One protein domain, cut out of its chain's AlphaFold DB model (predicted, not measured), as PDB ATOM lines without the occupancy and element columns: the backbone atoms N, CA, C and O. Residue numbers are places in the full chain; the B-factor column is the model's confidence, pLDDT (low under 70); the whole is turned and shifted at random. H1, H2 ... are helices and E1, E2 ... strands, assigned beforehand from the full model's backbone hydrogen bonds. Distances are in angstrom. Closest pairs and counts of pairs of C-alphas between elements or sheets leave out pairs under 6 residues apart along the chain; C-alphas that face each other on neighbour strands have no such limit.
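This is residues 23 to 120 of the 160 residues of an uncharacterized protein of Sphaeroforma arctica JP610 (UniProt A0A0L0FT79). With little regular structure, two antiparallel sheets, E2 E1 E7 E6 and E3 E4 E5, make a crossed sandwich, face to face, and helix H1 packs on the latter. Under half, 36 of 98 printed residues, are in named elements, mostly strand, ordered E1 E2 E3 E4 H1 E5 E6 E7. It is compact, radius of gyration of the C-alphas 12.3 A, spanning 34 by 29 by 22 A.

E7, residues 115 to 120, spans 16.9 A and ends at C-alpha 120 (153.159, 160.351, 99.298). E1, 23 to 27, begins at (153.602, 154.137, 99.450). E2 is 41 to 43, E6 104 to 106, E3 61 to 64, E4 70 to 74, E5 94 to 97 and H1 77 to 82.

E1 and E7 have N 25 and O 117 within hydrogen-bond range at 2.9 A; hairpin E3 and E4 has N 63 and O 72 at 3.0 A. H1's height over the sheet E3 E4 E5 is 8.0 A.

Long links follow E1, E2 and H1; 34 residues have pLDDT under 70.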
ATOM      1  N   GLU A  23     153.287 155.301  98.629       73.00
ATOM      2  CA  GLU A  23     153.602 154.137  99.450       73.00
ATOM      3  C   GLU A  23     152.360 153.753 100.260       73.00
ATOM      4  O   GLU A  23     151.787 154.586 100.970       73.00
ATOM      5  N   ALA A  24     151.926 152.503 100.133       71.81
ATOM      6  CA  ALA A  24     150.828 151.955 100.917       71.81
ATOM      7  C   ALA A  24     151.365 150.926 101.917       71.81
ATOM      8  O   ALA A  24     152.060 149.982 101.538       71.81
ATOM      9  N   HIS A  25     151.004 151.105 103.187       72.31
ATOM     10  CA  HIS A  25     151.243 150.136 104.253       72.31
ATOM     11  C   HIS A  25     149.906 149.546 104.700       72.31
ATOM     12  O   HIS A  25     148.980 150.292 105.023       72.31
ATOM     13  N   PHE A  26     149.805 148.221 104.740       73.88
ATOM     14  CA  PHE A  26     148.579 147.504 105.089       73.88
ATOM     15  C   PHE A  26     148.709 146.855 106.470       73.88
ATOM     16  O   PHE A  26     149.753 146.289 106.800       73.88
ATOM     17  N   TYR A  27     147.641 146.903 107.266       74.62
ATOM     18  CA  TYR A  27     147.648 146.439 108.654       74.62
ATOM     19  C   TYR A  27     146.473 145.510 108.961       74.62
ATOM     20  O   TYR A  27     145.377 145.640 108.409       74.62
ATOM     21  N   LEU A  28     146.697 144.592 109.906       73.06
ATOM     22  CA  LEU A  28     145.687 143.654 110.413       73.06
ATOM     23  C   LEU A  28     144.870 144.218 111.589       73.06
ATOM     24  O   LEU A  28     144.036 143.504 112.143       73.06
ATOM     25  N   GLN A  29     145.110 145.465 112.002       71.94
ATOM     26  CA  GLN A  29     144.367 146.153 113.064       71.94
ATOM     27  C   GLN A  29     143.912 147.530 112.589       71.94
ATOM     28  O   GLN A  29     144.598 148.152 111.787       71.94
ATOM     29  N   ASP A  30     142.774 148.012 113.096       72.56
ATOM     30  CA  ASP A  30     142.125 149.245 112.621       72.56
ATOM     31  C   ASP A  30     142.919 150.530 112.941       72.56
ATOM     32  O   ASP A  30     142.649 151.586 112.374       72.56
ATOM     33  N   ASP A  31     143.906 150.463 113.838       71.00
ATOM     34  CA  ASP A  31     144.697 151.600 114.319       71.00
ATOM     35  C   ASP A  31     146.118 151.661 113.732       71.00
ATOM     36  O   ASP A  31     146.972 152.387 114.245       71.00
ATOM     37  N   CYS A  32     146.374 150.899 112.663       74.38
ATOM     38  CA  CYS A  32     147.687 150.790 112.021       74.38
ATOM     39  C   CYS A  32     148.789 150.342 112.995       74.38
ATOM     40  O   CYS A  32     149.965 150.671 112.817       74.38
ATOM     41  N   LYS A  33     148.423 149.597 114.046       66.38
ATOM     42  CA  LYS A  33     149.375 148.940 114.943       66.38
ATOM     43  C   LYS A  33     149.570 147.480 114.556       66.38
ATOM     44  O   LYS A  33     148.741 146.877 113.883       66.38
ATOM     45  N   ASN A  34     150.682 146.915 115.033       53.38
ATOM     46  CA  ASN A  34     151.103 145.537 114.771       53.38
ATOM     47  C   ASN A  34     151.215 145.248 113.266       53.38
ATOM     48  O   ASN A  34     150.366 144.599 112.658       53.38
ATOM     49  N   GLU A  35     152.294 145.766 112.678       54.00
ATOM     50  CA  GLU A  35     152.687 145.542 111.288       54.00
ATOM     51  C   GLU A  35     152.889 144.039 111.043       54.00
ATOM     52  O   GLU A  35     153.889 143.443 111.440       54.00
ATOM     53  N   VAL A  36     151.901 143.401 110.420       44.94
ATOM     54  CA  VAL A  36     152.007 142.017 109.965       44.94
ATOM     55  C   VAL A  36     151.677 141.985 108.483       44.94
ATOM     56  O   VAL A  36     150.528 141.871 108.073       44.94
ATOM     57  N   GLN A  37     152.763 142.087 107.719       50.75
ATOM     58  CA  GLN A  37     152.984 141.500 106.401       50.75
ATOM     59  C   GLN A  37     151.854 141.633 105.381       50.75
ATOM     60  O   GLN A  37     151.209 140.653 105.015       50.75
ATOM     61  N   MET A  38     151.737 142.836 104.835       50.53
ATOM     62  CA  MET A  38     151.437 143.056 103.424       50.53
ATOM     63  C   MET A  38     152.351 144.218 103.002       50.53
ATOM     64  O   MET A  38     152.146 145.364 103.385       50.53
ATOM     65  N   THR A  39     153.470 143.834 102.386       50.59
ATOM     66  CA  THR A  39     154.728 144.571 102.199       50.59
ATOM     67  C   THR A  39     154.569 146.026 101.747       50.59
ATOM     68  O   THR A  39     153.714 146.349 100.928       50.59
ATOM     69  N   ASN A  40     155.462 146.882 102.252       57.22
ATOM     70  CA  ASN A  40     155.684 148.259 101.813       57.22
ATOM     71  C   ASN A  40     155.879 148.305 100.297       57.22
ATOM     72  O   ASN A  40     156.908 147.854  99.784       57.22
ATOM     73  N   HIS A  41     154.899 148.839  99.577       63.91
ATOM     74  CA  HIS A  41     154.986 148.971  98.133       63.91
ATOM     75  C   HIS A  41     154.685 150.397  97.711       63.91
ATOM     76  O   HIS A  41     153.674 150.989  98.091       63.91
ATOM     77  N   VAL A  42     155.583 150.926  96.886       65.88
ATOM     78  CA  VAL A  42     155.332 152.141  96.127       65.88
ATOM     79  C   VAL A  42     154.395 151.768  94.987       65.88
ATOM     80  O   VAL A  42     154.772 151.023  94.087       65.88
ATOM     81  N   LEU A  43     153.167 152.264  95.055       69.31
ATOM     82  CA  LEU A  43     152.179 152.124  94.003       69.31
ATOM     83  C   LEU A  43     152.462 153.186  92.936       69.31
ATOM     84  O   LEU A  43     152.237 154.382  93.164       69.31
ATOM     85  N   ALA A  44     152.960 152.745  91.785       66.38
ATOM     86  CA  ALA A  44     153.017 153.553  90.575       66.38
ATOM     87  C   ALA A  44     151.713 153.390  89.774       66.38
ATOM     88  O   ALA A  44     151.015 152.377  89.881       66.38
ATOM     89  N   ALA A  45     151.354 154.408  88.991       67.31
ATOM     90  CA  ALA A  45     150.198 154.329  88.102       67.31
ATOM     91  C   ALA A  45     150.404 153.216  87.059       67.31
ATOM     92  O   ALA A  45     151.472 153.126  86.463       67.31
ATOM     93  N   GLY A  46     149.382 152.381  86.855       67.19
ATOM     94  CA  GLY A  46     149.408 151.270  85.893       67.19
ATOM     95  C   GLY A  46     150.016 149.959  86.411       67.19
ATOM     96  O   GLY A  46     149.733 148.910  85.839       67.19
ATOM     97  N   ASP A  47     150.763 149.976  87.520       78.44
ATOM     98  CA  ASP A  47     151.434 148.775  88.029       78.44
ATOM     99  C   ASP A  47     150.514 147.912  88.903       78.44
ATOM    100  O   ASP A  47     150.003 148.354  89.936       78.44
ATOM    101  N   CYS A  48     150.353 146.645  88.516       81.69
ATOM    102  CA  CYS A  48     149.671 145.623  89.306       81.69
ATOM    103  C   CYS A  48     150.649 144.930  90.250       81.69
ATOM    104  O   CYS A  48     151.420 144.055  89.852       81.69
ATOM    105  N   ILE A  49     150.606 145.303  91.523       80.06
ATOM    106  CA  ILE A  49     151.555 144.821  92.523       80.06
ATOM    107  C   ILE A  49     150.927 143.672  93.294       80.06
ATOM    108  O   ILE A  49     149.872 143.827  93.909       80.06
ATOM    109  N   GLN A  50     151.586 142.515  93.269       77.75
ATOM    110  CA  GLN A  50     151.179 141.382  94.087       77.75
ATOM    111  C   GLN A  50     151.474 141.674  95.554       77.75
ATOM    112  O   GLN A  50     152.607 141.987  95.916       77.75
ATOM    113  N   VAL A  51     150.474 141.501  96.406       71.81
ATOM    114  CA  VAL A  51     150.630 141.655  97.844       71.81
ATOM    115  C   VAL A  51     150.583 140.277  98.489       71.81
ATOM    116  O   VAL A  51     149.547 139.617  98.545       71.81
ATOM    117  N   THR A  52     151.736 139.802  98.952       59.75
ATOM    118  CA  THR A  52     151.846 138.532  99.677       59.75
ATOM    119  C   THR A  52     151.183 138.657 101.044       59.75
ATOM    120  O   THR A  52     151.745 139.260 101.953       59.75
ATOM    121  N   SER A  53     149.989 138.080 101.197       54.59
ATOM    122  CA  SER A  53     149.336 137.946 102.501       54.59
ATOM    123  C   SER A  53     149.831 136.691 103.222       54.59
ATOM    124  O   SER A  53     149.810 135.605 102.641       54.59
ATOM    125  N   GLY A  54     150.188 136.808 104.502       50.12
ATOM    126  CA  GLY A  54     150.575 135.669 105.348       50.12
ATOM    127  C   GLY A  54     149.455 134.657 105.643       50.12
ATOM    128  O   GLY A  54     149.713 133.636 106.270       50.12
ATOM    129  N   SER A  55     148.212 134.906 105.226       43.78
ATOM    130  CA  SER A  55     147.128 133.914 105.207       43.78
ATOM    131  C   SER A  55     145.874 134.475 104.517       43.78
ATOM    132  O   SER A  55     145.432 135.581 104.814       43.78
ATOM    133  N   ALA A  56     145.305 133.688 103.597       49.19
ATOM    134  CA  ALA A  56     143.918 133.739 103.110       49.19
ATOM    135  C   ALA A  56     143.307 135.118 102.767       49.19
ATOM    136  O   ALA A  56     142.123 135.328 103.034       49.19
ATOM    137  N   SER A  57     144.063 136.063 102.197       61.03
ATOM    138  CA  SER A  57     143.483 137.319 101.698       61.03
ATOM    139  C   SER A  57     142.589 137.075 100.481       61.03
ATOM    140  O   SER A  57     142.985 136.381  99.546       61.03
ATOM    141  N   THR A  58     141.405 137.693 100.469       68.25
ATOM    142  CA  THR A  58     140.536 137.779  99.282       68.25
ATOM    143  C   THR A  58     141.199 138.572  98.149       68.25
ATOM    144  O   THR A  58     140.890 138.348  96.984       68.25
ATOM    145  N   TYR A  59     142.130 139.475  98.477       74.19
ATOM    146  CA  TYR A  59     142.811 140.357  97.529       74.19
ATOM    147  C   TYR A  59     144.306 140.045  97.484       74.19
ATOM    148  O   TYR A  59     144.980 140.059  98.516       74.19
ATOM    149  N   SER A  60     144.821 139.769  96.289       78.00
ATOM    150  CA  SER A  60     146.233 139.423  96.067       78.00
ATOM    151  C   SER A  60     146.985 140.486  95.274       78.00
ATOM    152  O   SER A  60     148.206 140.395  95.179       78.00
ATOM    153  N   TYR A  61     146.288 141.472  94.702       81.25
ATOM    154  CA  TYR A  61     146.880 142.495  93.846       81.25
ATOM    155  C   TYR A  61     146.334 143.878  94.176       81.25
ATOM    156  O   TYR A  61     145.160 144.029  94.514       81.25
ATOM    157  N   VAL A  62     147.194 144.885  94.060       81.50
ATOM    158  CA  VAL A  62     146.857 146.290  94.284       81.50
ATOM    159  C   VAL A  62     147.362 147.127  93.119       81.50
ATOM    160  O   VAL A  62     148.463 146.895  92.621       81.50
ATOM    161  N   ARG A  63     146.565 148.115  92.709       83.88
ATOM    162  CA  ARG A  63     146.934 149.109  91.696       83.88
ATOM    163  C   ARG A  63     146.652 150.511  92.201       83.88
ATOM    164  O   ARG A  63     145.671 150.727  92.913       83.88
ATOM    165  N   LYS A  64     147.462 151.486  91.797       79.94
ATOM    166  CA  LYS A  64     147.133 152.896  92.020       79.94
ATOM    167  C   LYS A  64     145.937 153.315  91.151       79.94
ATOM    168  O   LYS A  64     145.893 152.997  89.962       79.94
ATOM    169  N   SER A  65     144.981 154.022  91.751       78.06
ATOM    170  CA  SER A  65     143.913 154.720  91.026       78.06
ATOM    171  C   SER A  65     144.415 156.059  90.477       78.06
ATOM    172  O   SER A  65     145.412 156.606  90.948       78.06
ATOM    173  N   HIS A  66     143.693 156.630  89.512       76.12
ATOM    174  CA  HIS A  66     143.913 158.013  89.065       76.12
ATOM    175  C   HIS A  66     143.445 159.043  90.100       76.12
ATOM    176  O   HIS A  66     143.767 160.224  89.980       76.12
ATOM    177  N   VAL A  67     142.681 158.615  91.106       76.56
ATOM    178  CA  VAL A  67     142.325 159.459  92.242       76.56
ATOM    179  C   VAL A  67     143.489 159.503  93.230       76.56
ATOM    180  O   VAL A  67     144.051 158.471  93.600       76.56
ATOM    181  N   ASP A  68     143.838 160.710  93.675       73.31
ATOM    182  CA  ASP A  68     144.872 160.904  94.688       73.31
ATOM    183  C   ASP A  68     144.562 160.104  95.959       73.31
ATOM    184  O   ASP A  68     143.426 160.071  96.438       73.31
ATOM    185  N   ASN A  69     145.606 159.481  96.514       73.31
ATOM    186  CA  ASN A  69     145.535 158.677  97.734       73.31
ATOM    187  C   ASN A  69     144.481 157.561  97.686       73.31
ATOM    188  O   ASN A  69     143.861 157.250  98.702       73.31
ATOM    189  N   GLU A  70     144.288 156.953  96.514       77.81
ATOM    190  CA  GLU A  70     143.435 155.785  96.334       77.81
ATOM    191  C   GLU A  70     144.192 154.595  95.736       77.81
ATOM    192  O   GLU A  70     144.935 154.711  94.756       77.81
ATOM    193  N   ALA A  71     143.952 153.424  96.321       80.38
ATOM    194  CA  ALA A  71     144.398 152.135  95.820       80.38
ATOM    195  C   ALA A  71     143.193 151.249  95.499       80.38
ATOM    196  O   ALA A  71     142.248 151.161  96.284       80.38
ATOM    197  N   LEU A  72     143.257 150.571  94.359       83.06
ATOM    198  CA  LEU A  72     142.298 149.568  93.912       83.06
ATOM    199  C   LEU A  72     142.805 148.178  94.309       83.06
ATOM    200  O   LEU A  72     144.001 147.904  94.189       83.06
ATOM    201  N   LEU A  73     141.912 147.310  94.772       82.19
ATOM    202  CA  LEU A  73     142.215 145.964  95.256       82.19
ATOM    203  C   LEU A  73     141.600 144.915  94.327       82.19
ATOM    204  O   LEU A  73     140.423 144.998  93.980       82.19
ATOM    205  N   PHE A  74     142.371 143.882  93.998       83.56
ATOM    206  CA  PHE A  74     141.967 142.824  93.075       83.56
ATOM    207  C   PHE A  74     142.289 141.437  93.635       83.56
ATOM    208  O   PHE A  74     143.295 141.241  94.328       83.56
ATOM    209  N   ALA A  75     141.446 140.451  93.322       81.88
ATOM    210  CA  ALA A  75     141.672 139.068  93.734       81.88
ATOM    211  C   ALA A  75     142.732 138.403  92.850       81.88
ATOM    212  O   ALA A  75     143.568 137.645  93.345       81.88
ATOM    213  N   THR A  76     142.738 138.726  91.554       84.06
ATOM    214  CA  THR A  76     143.657 138.142  90.569       84.06
ATOM    215  C   THR A  76     144.444 139.198  89.791       84.06
ATOM    216  O   THR A  76     143.985 140.324  89.610       84.06
ATOM    217  N   LEU A  77     145.620 138.817  89.274       85.69
ATOM    218  CA  LEU A  77     146.423 139.676  88.394       85.69
ATOM    219  C   LEU A  77     145.617 140.106  87.165       85.69
ATOM    220  O   LEU A  77     145.649 141.261  86.766       85.69
ATOM    221  N   LYS A  78     144.843 139.166  86.613       87.00
ATOM    222  CA  LYS A  78     144.020 139.394  85.431       87.00
ATOM    223  C   LYS A  78     143.012 140.520  85.665       87.00
ATOM    224  O   LYS A  78     142.917 141.424  84.855       87.00
ATOM    225  N   GLU A  79     142.274 140.495  86.771       86.25
ATOM    226  CA  GLU A  79     141.329 141.577  87.088       86.25
ATOM    227  C   GLU A  79     142.033 142.934  87.181       86.25
ATOM    228  O   GLU A  79     141.526 143.918  86.652       86.25
ATOM    229  N   CYS A  80     143.225 142.967  87.778       86.69
ATOM    230  CA  CYS A  80     144.022 144.182  87.891       86.69
ATOM    231  C   CYS A  80     144.482 144.732  86.529       86.69
ATOM    232  O   CYS A  80     144.403 145.939  86.295       86.69
ATOM    233  N   GLU A  81     144.940 143.865  85.622       88.00
ATOM    234  CA  GLU A  81     145.424 144.247  84.287       88.00
ATOM    235  C   GLU A  81     144.288 144.648  83.335       88.00
ATOM    236  O   GLU A  81     144.468 145.524  82.493       88.00
ATOM    237  N   TYR A  82     143.117 144.013  83.452       87.69
ATOM    238  CA  TYR A  82     141.961 144.296  82.592       87.69
ATOM    239  C   TYR A  82     141.121 145.484  83.065       87.69
ATOM    240  O   TYR A  82     140.327 146.001  82.276       87.69
ATOM    241  N   TYR A  83     141.252 145.904  84.326       83.69
ATOM    242  CA  TYR A  83     140.507 147.053  84.825       83.69
ATOM    243  C   TYR A  83     140.949 148.323  84.072       83.69
ATOM    244  O   TYR A  83     142.154 148.571  83.958       83.69
ATOM    245  N   PRO A  84     140.017 149.134  83.543       81.00
ATOM    246  CA  PRO A  84     140.354 150.329  82.777       81.00
ATOM    247  C   PRO A  84     141.191 151.300  83.610       81.00
ATOM    248  O   PRO A  84     141.116 151.302  84.837       81.00
ATOM    249  N   GLU A  85     142.036 152.103  82.960       73.88
ATOM    250  CA  GLU A  85     142.790 153.161  83.647       73.88
ATOM    251  C   GLU A  85     141.819 154.101  84.376       73.88
ATOM    252  O   GLU A  85     141.911 154.285  85.588       73.88
ATOM    253  N   GLU A  86     140.796 154.590  83.679       71.19
ATOM    254  CA  GLU A  86     139.751 155.420  84.272       71.19
ATOM    255  C   GLU A  86     138.719 154.597  85.057       71.19
ATOM    256  O   GLU A  86     138.408 153.459  84.715       71.19
ATOM    257  N   PHE A  87     138.163 155.193  86.118       70.12
ATOM    258  CA  PHE A  87     137.112 154.564  86.916       70.12
ATOM    259  C   PHE A  87     135.872 154.275  86.061       70.12
ATOM    260  O   PHE A  87     135.254 155.197  85.523       70.12
ATOM    261  N   ASP A  88     135.481 153.005  86.009       70.19
ATOM    262  CA  ASP A  88     134.279 152.549  85.325       70.19
ATOM    263  C   ASP A  88     133.199 152.213  86.359       70.19
ATOM    264  O   ASP A  88     133.400 151.400  87.258       70.19
ATOM    265  N   ARG A  89     132.038 152.862  86.237       67.25
ATOM    266  CA  ARG A  89     130.898 152.663  87.147       67.25
ATOM    267  C   ARG A  89     130.246 151.294  86.991       67.25
ATOM    268  O   ARG A  89     129.556 150.869  87.915       67.25
ATOM    269  N   ASP A  90     130.447 150.647  85.849       74.38
ATOM    270  CA  ASP A  90     129.875 149.342  85.534       74.38
ATOM    271  C   ASP A  90     130.791 148.189  85.987       74.38
ATOM    272  O   ASP A  90     130.385 147.024  85.955       74.38
ATOM    273  N   LEU A  91     132.008 148.498  86.458       69.81
ATOM    274  CA  LEU A  91     132.963 147.537  87.008       69.81
ATOM    275  C   LEU A  91     133.126 147.750  88.516       69.81
ATOM    276  O   LEU A  91     133.754 148.700  88.977       69.81
ATOM    277  N   GLU A  92     132.574 146.830  89.304       71.19
ATOM    278  CA  GLU A  92     132.716 146.859  90.757       71.19
ATOM    279  C   GLU A  92     134.148 146.475  91.159       71.19
ATOM    280  O   GLU A  92     134.606 145.361  90.896       71.19
ATOM    281  N   VAL A  93     134.862 147.401  91.804       75.19
ATOM    282  CA  VAL A  93     136.198 147.168  92.364       75.19
ATOM    283  C   VAL A  93     136.253 147.654  93.805       75.19
ATOM    284  O   VAL A  93     135.758 148.732  94.141       75.19
ATOM    285  N   ALA A  94     136.867 146.856  94.676       75.75
ATOM    286  CA  ALA A  94     137.158 147.291  96.031       75.75
ATOM    287  C   ALA A  94     138.281 148.335  95.992       75.75
ATOM    288  O   ALA A  94     139.294 148.148  95.322       75.75
ATOM    289  N   PHE A  95     138.123 149.430  96.727       75.12
ATOM    290  CA  PHE A  95     139.131 150.479  96.799       75.12
ATOM    291  C   PHE A  95     139.303 150.976  98.228       75.12
ATOM    292  O   PHE A  95     138.414 150.858  99.072       75.12
ATOM    293  N   ILE A  96     140.463 151.564  98.481       74.50
ATOM    294  CA  ILE A  96     140.801 152.218  99.738       74.50
ATOM    295  C   ILE A  96     141.266 153.613  99.384       74.50
ATOM    296  O   ILE A  96     142.219 153.764  98.620       74.50
ATOM    297  N   ARG A  97     140.606 154.624  99.942       76.12
ATOM    298  CA  ARG A  97     140.952 156.024  99.722       76.12
ATOM    299  C   ARG A  97     141.230 156.706 101.045       76.12
ATOM    300  O   ARG A  97     140.374 156.699 101.930       76.12
ATOM    301  N   SER A  98     142.391 157.340 101.152       71.25
ATOM    302  CA  SER A  98     142.671 158.246 102.257       71.25
ATOM    303  C   SER A  98     142.223 159.661 101.930       71.25
ATOM    304  O   SER A  98     142.570 160.222 100.894       71.25
ATOM    305  N   ASN A  99     141.461 160.257 102.842       67.50
ATOM    306  CA  ASN A  99     141.091 161.668 102.800       67.50
ATOM    307  C   ASN A  99     142.136 162.576 103.474       67.50
ATOM    308  O   ASN A  99     142.003 163.796 103.401       67.50
ATOM    309  N   ILE A 100     143.142 162.001 104.146       64.75
ATOM    310  CA  ILE A 100     144.199 162.731 104.858       64.75
ATOM    311  C   ILE A 100     145.537 162.020 104.627       64.75
ATOM    312  O   ILE A 100     145.691 160.841 104.971       64.75
ATOM    313  N   ASP A 101     146.518 162.732 104.071       63.75
ATOM    314  CA  ASP A 101     147.874 162.205 103.887       63.75
ATOM    315  C   ASP A 101     148.448 161.694 105.218       63.75
ATOM    316  O   ASP A 101     148.294 162.325 106.269       63.75
ATOM    317  N   ALA A 102     149.091 160.524 105.184       66.38
ATOM    318  CA  ALA A 102     149.714 159.897 106.349       66.38
ATOM    319  C   ALA A 102     148.765 159.629 107.541       66.38
ATOM    320  O   ALA A 102     149.221 159.537 108.685       66.38
ATOM    321  N   SER A 103     147.463 159.454 107.287       69.50
ATOM    322  CA  SER A 103     146.497 158.984 108.285       69.50
ATOM    323  C   SER A 103     146.189 157.494 108.131       69.50
ATOM    324  O   SER A 103     146.220 156.939 107.032       69.50
ATOM    325  N   CYS A 104     145.915 156.842 109.260       74.69
ATOM    326  CA  CYS A 104     145.437 155.470 109.270       74.69
ATOM    327  C   CYS A 104     143.959 155.436 108.882       74.69
ATOM    328  O   CYS A 104     143.131 156.031 109.576       74.69
ATOM    329  N   VAL A 105     143.629 154.739 107.798       80.06
ATOM    330  CA  VAL A 105     142.263 154.650 107.280       80.06
ATOM    331  C   VAL A 105     141.735 153.236 107.495       80.06
ATOM    332  O   VAL A 105     142.348 152.291 106.989       80.06
ATOM    333  N   PRO A 106     140.614 153.054 108.218       74.94
ATOM    334  CA  PRO A 106     139.997 151.746 108.360       74.94
ATOM    335  C   PRO A 106     139.491 151.250 107.002       74.94
ATOM    336  O   PRO A 106     138.887 151.986 106.220       74.94
ATOM    337  N   CYS A 107     139.740 149.979 106.730       72.44
ATOM    338  CA  CYS A 107     139.474 149.346 105.455       72.44
ATOM    339  C   CYS A 107     138.105 148.664 105.482       72.44
ATOM    340  O   CYS A 107     137.923 147.606 106.090       72.44
ATOM    341  N   VAL A 108     137.117 149.269 104.830       66.25
ATOM    342  CA  VAL A 108     135.754 148.728 104.792       66.25
ATOM    343  C   VAL A 108     135.651 147.683 103.684       66.25
ATOM    344  O   VAL A 108     135.954 147.963 102.532       66.25
ATOM    345  N   GLY A 109     135.226 146.461 104.024       63.88
ATOM    346  CA  GLY A 109     135.070 145.373 103.043       63.88
ATOM    347  C   GLY A 109     136.378 144.688 102.619       63.88
ATOM    348  O   GLY A 109     136.365 143.789 101.781       63.88
ATOM    349  N   CYS A 110     137.508 145.042 103.233       63.16
ATOM    350  CA  CYS A 110     138.827 144.510 102.874       63.16
ATOM    351  C   CYS A 110     139.199 143.199 103.591       63.16
ATOM    352  O   CYS A 110     140.354 142.772 103.560       63.16
ATOM    353  N   HIS A 111     138.218 142.555 104.236       70.69
ATOM    354  CA  HIS A 111     138.345 141.305 104.989       70.69
ATOM    355  C   HIS A 111     139.508 141.289 105.999       70.69
ATOM    356  O   HIS A 111     139.326 141.678 107.159       70.69
ATOM    357  N   ASN A 112     140.673 140.796 105.571       67.31
ATOM    358  CA  ASN A 112     141.854 140.573 106.404       67.31
ATOM    359  C   ASN A 112     142.686 141.843 106.586       67.31
ATOM    360  O   ASN A 112     143.377 141.966 107.592       67.31
ATOM    361  N   VAL A 113     142.589 142.793 105.656       69.38
ATOM    362  CA  VAL A 113     143.120 144.141 105.855       69.38
ATOM    363  C   VAL A 113     142.117 144.909 106.705       69.38
ATOM    364  O   VAL A 113     140.933 144.985 106.370       69.38
ATOM    365  N   LYS A 114     142.589 145.457 107.819       73.38
ATOM    366  CA  LYS A 114     141.783 146.251 108.751       73.38
ATOM    367  C   LYS A 114     142.023 147.736 108.594       73.38
ATOM    368  O   LYS A 114     141.077 148.510 108.672       73.38
ATOM    369  N   SER A 115     143.245 148.138 108.269       74.06
ATOM    370  CA  SER A 115     143.531 149.524 107.920       74.06
ATOM    371  C   SER A 115     144.695 149.658 106.951       74.06
ATOM    372  O   SER A 115     145.461 148.715 106.725       74.06
ATOM    373  N   VAL A 116     144.806 150.849 106.369       75.25
ATOM    374  CA  VAL A 116     145.896 151.235 105.477       75.25
ATOM    375  C   VAL A 116     146.417 152.609 105.857       75.25
ATOM    376  O   VAL A 116     145.651 153.516 106.176       75.25
ATOM    377  N   LEU A 117     147.734 152.762 105.784       76.06
ATOM    378  CA  LEU A 117     148.419 154.044 105.847       76.06
ATOM    379  C   LEU A 117     148.984 154.343 104.461       76.06
ATOM    380  O   LEU A 117     149.879 153.641 103.994       76.06
ATOM    381  N   MET A 118     148.468 155.384 103.812       76.69
ATOM    382  CA  MET A 118     148.972 155.846 102.517       76.69
ATOM    383  C   MET A 118     149.840 157.084 102.719       76.69
ATOM    384  O   MET A 118     149.442 158.027 103.410       76.69
ATOM    385  N   LYS A 119     151.032 157.077 102.126       72.88
ATOM    386  CA  LYS A 119     151.983 158.187 102.172       72.88
ATOM    387  C   LYS A 119     152.429 158.548 100.771       72.88
ATOM    388  O   LYS A 119     152.736 157.682  99.956       72.88
ATOM    389  N   ARG A 120     152.525 159.841 100.507       69.56
ATOM    390  CA  ARG A 120     153.159 160.351  99.298       69.56
ATOM    391  C   ARG A 120     154.678 160.195  99.400       69.56
ATOM    392  O   ARG A 120     155.275 160.527 100.423       69.56
TER     393      ARG A 120